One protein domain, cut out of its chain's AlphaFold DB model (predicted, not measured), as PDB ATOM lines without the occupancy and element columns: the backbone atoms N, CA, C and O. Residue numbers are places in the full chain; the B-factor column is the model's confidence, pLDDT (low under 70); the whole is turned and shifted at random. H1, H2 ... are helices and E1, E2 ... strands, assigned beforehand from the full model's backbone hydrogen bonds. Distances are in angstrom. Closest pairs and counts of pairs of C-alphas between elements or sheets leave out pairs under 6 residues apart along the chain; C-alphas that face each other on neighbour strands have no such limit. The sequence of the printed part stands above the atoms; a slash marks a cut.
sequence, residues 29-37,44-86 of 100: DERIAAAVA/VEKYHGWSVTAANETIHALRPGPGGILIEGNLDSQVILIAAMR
ATOM      1  N   ASP A  29       1.453 -46.093 -24.435       82.19
ATOM      2  CA  ASP A  29       0.310 -46.585 -23.661       82.19
ATOM      3  C   ASP A  29       0.537 -46.482 -22.149       82.19
ATOM      4  O   ASP A  29      -0.340 -46.022 -21.417       82.19
ATOM      5  N   GLU A  30       1.734 -46.826 -21.664       86.38
ATOM      6  CA  GLU A  30       2.085 -46.678 -20.245       86.38
ATOM      7  C   GLU A  30       2.065 -45.211 -19.808       86.38
ATOM      8  O   GLU A  30       1.599 -44.882 -18.714       86.38
ATOM      9  N   ARG A  31       2.518 -44.300 -20.675       84.06
ATOM     10  CA  ARG A  31       2.462 -42.858 -20.412       84.06
ATOM     11  C   ARG A  31       1.026 -42.346 -20.345       84.06
ATOM     12  O   ARG A  31       0.717 -41.525 -19.481       84.06
ATOM     13  N   ILE A  32       0.160 -42.820 -21.239       83.69
ATOM     14  CA  ILE A  32      -1.262 -42.469 -21.252       83.69
ATOM     15  C   ILE A  32      -1.938 -43.001 -19.985       83.69
ATOM     16  O   ILE A  32      -2.601 -42.238 -19.285       83.69
ATOM     17  N   ALA A  33      -1.705 -44.263 -19.622       85.69
ATOM     18  CA  ALA A  33      -2.245 -44.861 -18.403       85.69
ATOM     19  C   ALA A  33      -1.813 -44.092 -17.140       85.69
ATOM     20  O   ALA A  33      -2.644 -43.799 -16.276       85.69
ATOM     21  N   ALA A  34      -0.539 -43.694 -17.061       87.19
ATOM     22  CA  ALA A  34      -0.026 -42.878 -15.965       87.19
ATOM     23  C   ALA A  34      -0.697 -41.493 -15.905       87.19
ATOM     24  O   ALA A  34      -1.089 -41.043 -14.827       87.19
ATOM     25  N   ALA A  35      -0.886 -40.834 -17.053       85.62
ATOM     26  CA  ALA A  35      -1.576 -39.547 -17.124       85.62
ATOM     27  C   ALA A  35      -3.045 -39.657 -16.679       85.62
ATOM     28  O   ALA A  35      -3.512 -38.839 -15.885       85.62
ATOM     29  N   VAL A  36      -3.763 -40.694 -17.121       86.25
ATOM     30  CA  VAL A  36      -5.156 -40.952 -16.718       86.25
ATOM     31  C   VAL A  36      -5.263 -41.183 -15.216       86.25
ATOM     32  O   VAL A  36      -6.144 -40.617 -14.567       86.25
ATOM     33  N   ALA A  37      -4.356 -41.978 -14.645       86.94
ATOM     34  CA  ALA A  37      -4.318 -42.225 -13.209       86.94
ATOM     35  C   ALA A  37      -4.086 -40.927 -12.417       86.94
ATOM     36  O   ALA A  37      -4.803 -40.668 -11.447       86.94
ATOM     37  N   VAL A  44     -10.558 -36.895  -7.876       88.25
ATOM     38  CA  VAL A  44     -11.060 -37.449  -6.605       88.25
ATOM     39  C   VAL A  44     -10.744 -36.514  -5.436       88.25
ATOM     40  O   VAL A  44     -11.593 -36.309  -4.569       88.25
ATOM     41  N   GLU A  45      -9.551 -35.917  -5.433       89.56
ATOM     42  CA  GLU A  45      -9.158 -34.914  -4.443       89.56
ATOM     43  C   GLU A  45      -9.998 -33.637  -4.573       89.56
ATOM     44  O   GLU A  45     -10.509 -33.124  -3.587       89.56
ATOM     45  N   LYS A  46     -10.222 -33.143  -5.794       88.38
ATOM     46  CA  LYS A  46     -11.006 -31.920  -6.016       88.38
ATOM     47  C   LYS A  46     -12.507 -32.095  -5.749       88.38
ATOM     48  O   LYS A  46     -13.162 -31.156  -5.296       88.38
ATOM     49  N   TYR A  47     -13.073 -33.259  -6.068       84.94
ATOM     50  CA  TYR A  47     -14.513 -33.536  -6.016       84.94
ATOM     51  C   TYR A  47     -14.843 -34.610  -4.972       84.94
ATOM     52  O   TYR A  47     -15.339 -35.692  -5.289       84.94
ATOM     53  N   HIS A  48     -14.597 -34.298  -3.699       84.19
ATOM     54  CA  HIS A  48     -14.908 -35.200  -2.589       84.19
ATOM     55  C   HIS A  48     -16.382 -35.643  -2.581       84.19
ATOM     56  O   HIS A  48     -17.299 -34.828  -2.697       84.19
ATOM     57  N   GLY A  49     -16.614 -36.950  -2.421       78.88
ATOM     58  CA  GLY A  49     -17.956 -37.545  -2.379       78.88
ATOM     59  C   GLY A  49     -18.634 -37.711  -3.745       78.88
ATOM     60  O   GLY A  49     -19.782 -38.149  -3.804       78.88
ATOM     61  N   TRP A  50     -17.953 -37.372  -4.842       85.00
ATOM     62  CA  TRP A  50     -18.421 -37.638  -6.202       85.00
ATOM     63  C   TRP A  50     -17.803 -38.943  -6.710       85.00
ATOM     64  O   TRP A  50     -16.680 -39.299  -6.357       85.00
ATOM     65  N   SER A  51     -18.531 -39.659  -7.562       83.00
ATOM     66  CA  SER A  51     -18.001 -40.824  -8.269       83.00
ATOM     67  C   SER A  51     -17.186 -40.360  -9.473       83.00
ATOM     68  O   SER A  51     -17.710 -39.625 -10.307       83.00
ATOM     69  N   VAL A  52     -15.918 -40.769  -9.574       83.38
ATOM     70  CA  VAL A  52     -15.042 -40.430 -10.709       83.38
ATOM     71  C   VAL A  52     -14.859 -41.649 -11.614       83.38
ATOM     72  O   VAL A  52     -14.379 -42.697 -11.174       83.38
ATOM     73  N   THR A  53     -15.196 -41.507 -12.894       83.12
ATOM     74  CA  THR A  53     -15.131 -42.569 -13.908       83.12
ATOM     75  C   THR A  53     -14.274 -42.119 -15.089       83.12
ATOM     76  O   THR A  53     -14.274 -40.942 -15.443       83.12
ATOM     77  N   ALA A  54     -13.529 -43.053 -15.680       81.75
ATOM     78  CA  ALA A  54     -12.773 -42.834 -16.907       81.75
ATOM     79  C   ALA A  54     -13.274 -43.812 -17.978       81.75
ATOM     80  O   ALA A  54     -13.426 -44.999 -17.684       81.75
ATOM     81  N   ALA A  55     -13.533 -43.315 -19.183       78.44
ATOM     82  CA  ALA A  55     -13.894 -44.092 -20.364       78.44
ATOM     83  C   ALA A  55     -12.851 -43.844 -21.458       78.44
ATOM     84  O   ALA A  55     -12.372 -42.722 -21.614       78.44
ATOM     85  N   ASN A  56     -12.482 -44.899 -22.178       79.69
ATOM     86  CA  ASN A  56     -11.504 -44.854 -23.256       79.69
ATOM     87  C   ASN A  56     -12.190 -45.331 -24.536       79.69
ATOM     88  O   ASN A  56     -12.645 -46.473 -24.587       79.69
ATOM     89  N   GLU A  57     -12.286 -44.455 -25.528       72.06
ATOM     90  CA  GLU A  57     -12.882 -44.746 -26.826       72.06
ATOM     91  C   GLU A  57     -11.867 -44.469 -27.935       72.06
ATOM     92  O   GLU A  57     -11.172 -43.451 -27.930       72.06
ATOM     93  N   THR A  58     -11.796 -45.368 -28.911       72.19
ATOM     94  CA  THR A  58     -11.035 -45.141 -30.141       72.19
ATOM     95  C   THR A  58     -11.994 -44.614 -31.197       72.19
ATOM     96  O   THR A  58     -12.994 -45.256 -31.509       72.19
ATOM     97  N   ILE A  59     -11.702 -43.434 -31.737       67.31
ATOM     98  CA  ILE A  59     -12.469 -42.826 -32.821       67.31
ATOM     99  C   ILE A  59     -11.723 -43.072 -34.128       67.31
ATOM    100  O   ILE A  59     -10.564 -42.675 -34.274       67.31
ATOM    101  N   HIS A  60     -12.421 -43.673 -35.088       70.06
ATOM    102  CA  HIS A  60     -11.934 -43.862 -36.449       70.06
ATOM    103  C   HIS A  60     -12.396 -42.694 -37.325       70.06
ATOM    104  O   HIS A  60     -13.590 -42.394 -37.423       70.06
ATOM    105  N   ALA A  61     -11.455 -41.992 -37.955       61.59
ATOM    106  CA  ALA A  61     -11.793 -40.887 -38.846       61.59
ATOM    107  C   ALA A  61     -12.397 -41.416 -40.157       61.59
ATOM    108  O   ALA A  61     -11.732 -42.147 -40.881       61.59
ATOM    109  N   LEU A  62     -13.612 -41.007 -40.525       72.81
ATOM    110  CA  LEU A  62     -14.180 -41.328 -41.841       72.81
ATOM    111  C   LEU A  62     -13.541 -40.452 -42.933       72.81
ATOM    112  O   LEU A  62     -13.395 -39.239 -42.763       72.81
ATOM    113  N   ARG A  63     -13.176 -41.045 -44.073       69.69
ATOM    114  CA  ARG A  63     -12.681 -40.344 -45.269       69.69
ATOM    115  C   ARG A  63     -13.649 -40.502 -46.448       69.69
ATOM    116  O   ARG A  63     -14.305 -41.536 -46.558       69.69
ATOM    117  N   PRO A  64     -13.729 -39.522 -47.367       68.88
ATOM    118  CA  PRO A  64     -14.488 -39.681 -48.603       68.88
ATOM    119  C   PRO A  64     -13.824 -40.725 -49.509       68.88
ATOM    120  O   PRO A  64     -12.640 -40.611 -49.827       68.88
ATOM    121  N   GLY A  65     -14.590 -41.730 -49.927       71.62
ATOM    122  CA  GLY A  65     -14.190 -42.763 -50.876       71.62
ATOM    123  C   GLY A  65     -14.797 -42.574 -52.272       71.62
ATOM    124  O   GLY A  65     -15.607 -41.667 -52.499       71.62
ATOM    125  N   PRO A  66     -14.412 -43.431 -53.237       62.50
ATOM    126  CA  PRO A  66     -14.944 -43.386 -54.596       62.50
ATOM    127  C   PRO A  66     -16.472 -43.519 -54.598       62.50
ATOM    128  O   PRO A  66     -17.029 -44.376 -53.918       62.50
ATOM    129  N   GLY A  67     -17.156 -42.664 -55.362       74.94
ATOM    130  CA  GLY A  67     -18.622 -42.681 -55.454       74.94
ATOM    131  C   GLY A  67     -19.362 -42.036 -54.275       74.94
ATOM    132  O   GLY A  67     -20.572 -42.206 -54.170       74.94
ATOM    133  N   GLY A  68     -18.674 -41.295 -53.396       69.25
ATOM    134  CA  GLY A  68     -19.305 -40.573 -52.280       69.25
ATOM    135  C   GLY A  68     -19.577 -41.431 -51.040       69.25
ATOM    136  O   GLY A  68     -20.227 -40.968 -50.105       69.25
ATOM    137  N   ILE A  69     -19.070 -42.664 -51.011       74.50
ATOM    138  CA  ILE A  69     -19.164 -43.560 -49.856       74.50
ATOM    139  C   ILE A  69     -18.119 -43.134 -48.823       74.50
ATOM    140  O   ILE A  69     -16.953 -42.946 -49.167       74.50
ATOM    141  N   LEU A  70     -18.515 -42.984 -47.558       73.06
ATOM    142  CA  LEU A  70     -17.567 -42.777 -46.463       73.06
ATOM    143  C   LEU A  70     -16.861 -44.102 -46.157       73.06
ATOM    144  O   LEU A  70     -17.512 -45.101 -45.866       73.06
ATOM    145  N   ILE A  71     -15.533 -44.103 -46.237       74.00
ATOM    146  CA  ILE A  71     -14.666 -45.235 -45.898       74.00
ATOM    147  C   ILE A  71     -13.929 -44.943 -44.600       74.00
ATOM    148  O   ILE A  71     -13.564 -43.801 -44.321       74.00
ATOM    149  N   GLU A  72     -13.699 -45.986 -43.811       68.00
ATOM    150  CA  GLU A  72     -12.911 -45.892 -42.590       68.00
ATOM    151  C   GLU A  72     -11.478 -45.460 -42.933       68.00
ATOM    152  O   GLU A  72     -10.793 -46.054 -43.769       68.00
ATOM    153  N   GLY A  73     -11.063 -44.328 -42.376       63.25
ATOM    154  CA  GLY A  73      -9.753 -43.736 -42.591       63.25
ATOM    155  C   GLY A  73      -8.733 -44.267 -41.593       63.25
ATOM    156  O   GLY A  73      -9.048 -44.584 -40.456       63.25
ATOM    157  N   ASN A  74      -7.471 -44.290 -42.016       61.22
ATOM    158  CA  ASN A  74      -6.350 -44.883 -41.279       61.22
ATOM    159  C   ASN A  74      -5.806 -44.000 -40.127       61.22
ATOM    160  O   ASN A  74      -4.598 -43.917 -39.922       61.22
ATOM    161  N   LEU A  75      -6.668 -43.217 -39.474       56.38
ATOM    162  CA  LEU A  75      -6.315 -42.342 -38.353       56.38
ATOM    163  C   LEU A  75      -7.140 -42.772 -37.146       56.38
ATOM    164  O   LEU A  75      -8.269 -42.317 -36.966       56.38
ATOM    165  N   ASP A  76      -6.542 -43.639 -36.337       64.94
ATOM    166  CA  ASP A  76      -7.081 -44.033 -35.044       64.94
ATOM    167  C   ASP A  76      -6.696 -42.963 -34.025       64.94
ATOM    168  O   ASP A  76      -5.518 -42.731 -33.749       64.94
ATOM    169  N   SER A  77      -7.689 -42.252 -33.499       65.25
ATOM    170  CA  SER A  77      -7.488 -41.296 -32.411       65.25
ATOM    171  C   SER A  77      -8.074 -41.867 -31.131       65.25
ATOM    172  O   SER A  77      -9.263 -42.168 -31.074       65.25
ATOM    173  N   GLN A  78      -7.251 -42.003 -30.096       68.44
ATOM    174  CA  GLN A  78      -7.721 -42.417 -28.778       68.44
ATOM    175  C   GLN A  78      -8.236 -41.198 -28.007       68.44
ATOM    176  O   GLN A  78      -7.523 -40.205 -27.848       68.44
ATOM    177  N   VAL A  79      -9.470 -41.276 -27.518       73.25
ATOM    178  CA  VAL A  79     -10.115 -40.242 -26.711       73.25
ATOM    179  C   VAL A  79     -10.426 -40.810 -25.338       73.25
ATOM    180  O   VAL A  79     -11.071 -41.846 -25.199       73.25
ATOM    181  N   ILE A  80      -9.971 -40.108 -24.300       80.00
ATOM    182  CA  ILE A  80     -10.179 -40.518 -22.914       80.00
ATOM    183  C   ILE A  80     -11.028 -39.467 -22.211       80.00
ATOM    184  O   ILE A  80     -10.599 -38.329 -22.015       80.00
ATOM    185  N   LEU A  81     -12.237 -39.861 -21.824       80.38
ATOM    186  CA  LEU A  81     -13.157 -39.040 -21.050       80.38
ATOM    187  C   LEU A  81     -12.992 -39.366 -19.567       80.38
ATOM    188  O   LEU A  81     -13.196 -40.506 -19.159       80.38
ATOM    189  N   ILE A  82     -12.678 -38.364 -18.744       84.25
ATOM    190  CA  ILE A  82     -12.645 -38.499 -17.282       84.25
ATOM    191  C   ILE A  82     -13.699 -37.560 -16.700       84.25
ATOM    192  O   ILE A  82     -13.644 -36.348 -16.904       84.25
ATOM    193  N   ALA A  83     -14.673 -38.122 -15.990       81.62
ATOM    194  CA  ALA A  83     -15.825 -37.396 -15.472       81.62
ATOM    195  C   ALA A  83     -16.024 -37.661 -13.977       81.62
ATOM    196  O   ALA A  83     -15.818 -38.774 -13.498       81.62
ATOM    197  N   ALA A  84     -16.462 -36.633 -13.247       83.19
ATOM    198  CA  ALA A  84     -16.928 -36.744 -11.869       83.19
ATOM    199  C   ALA A  84     -18.445 -36.530 -11.835       83.19
ATOM    200  O   ALA A  84     -18.949 -35.544 -12.371       83.19
ATOM    201  N   MET A  85     -19.173 -37.424 -11.174       84.00
ATOM    202  CA  MET A  85     -20.625 -37.372 -11.037       84.00
ATOM    203  C   MET A  85     -21.011 -37.346  -9.563       84.00
ATOM    204  O   MET A  85     -20.620 -38.220  -8.789       84.00
ATOM    205  N   ARG A  86     -21.820 -36.363  -9.165       80.81
ATOM    206  CA  ARG A  86     -22.420 -36.357  -7.830       80.81
ATOM    207  C   ARG A  86     -23.490 -37.456  -7.774       80.81
ATOM    208  O   ARG A  86     -24.367 -37.454  -8.642       80.81
TER     209      ARG A  86
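This is residues 29 to 37 and 44 to 86 of the 100 residues of an uncharacterized protein of Pelagibacterium sp. SCN 63-23 (UniProt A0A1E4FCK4). The domain is a long, narrow hairpin of two antiparallel strands, E1 and E2, with one short helix, H1, over the half of the hairpin away from its turn. The hairpin makes the longest axis; its turn, residues 65 to 69, lies at one end, and residues 44 to 50, which lead into E1, lie at the other. The printed part has 52 residues with one named helix and two named strands, in the order H1, E1, E2, and its class is mixed, helices and strands. The whole is extended, with a radius of gyration of the C-alphas of 16.9 A, and the C-alphas span 53 by 26 by 11 A, only just a rod.

The sheet has two strands, E1, residues 51 to 64, and E2, residues 70 to 85. They are antiparallel neighbours, with 164 degrees between their N-to-C directions. They form a hairpin joined by a tight link of 5 residues. Away from the turn, N 51 and O 85 are within hydrogen-bond range at 2.8 A, and the C-alphas of Val 52 and Ala 84 face each other at 4.3 A. Near the turn, N 63 and O 71 are within range at 2.8 A. E2 bends by 88 degrees at residue 74, and near there N 61 and O 75 are 3.4 A apart, still within hydrogen-bond range. The one named helix is H1, residues 29 to 37, and its residues 32 to 37 make the pairs of C-alphas within 10 A of the sheet, 6 with E2 and 4 with E1. The closest C-alphas of H1 and E1 are those of Val 36 and Ala 54, 7.8 A apart. The closest of H1 and E2 are those of Val 36 and Ile 82, 7.9 A apart. In H1 every O i to N i+4 pair is within hydrogen-bond range.

E1 begins at C-alpha 51, (-18.001, -40.824, -8.269), and measures 40.5 A from first to last C-alpha. E2, the longest strand with 16 residues, measures 36.0 A and ends at C-alpha 85, (-20.625, -37.372, -11.037). H1 has 9 residues and measures 12.2 A, beginning at C-alpha 29, (0.310, -46.585, -23.661).

The two C-alphas farthest apart are those of His 48 and Gly 67, 53.5 A. Residues 38 to 43 are cut out and not printed, and C-alphas 37 and 44 are 10.6 A apart across the cut. The link from H1 to E1 runs across this cut. The mean pLDDT of the printed part is 77.0. The model's confidence is under 70 at 13 residues, among them residues 63 to 64 and residues 72 to 78.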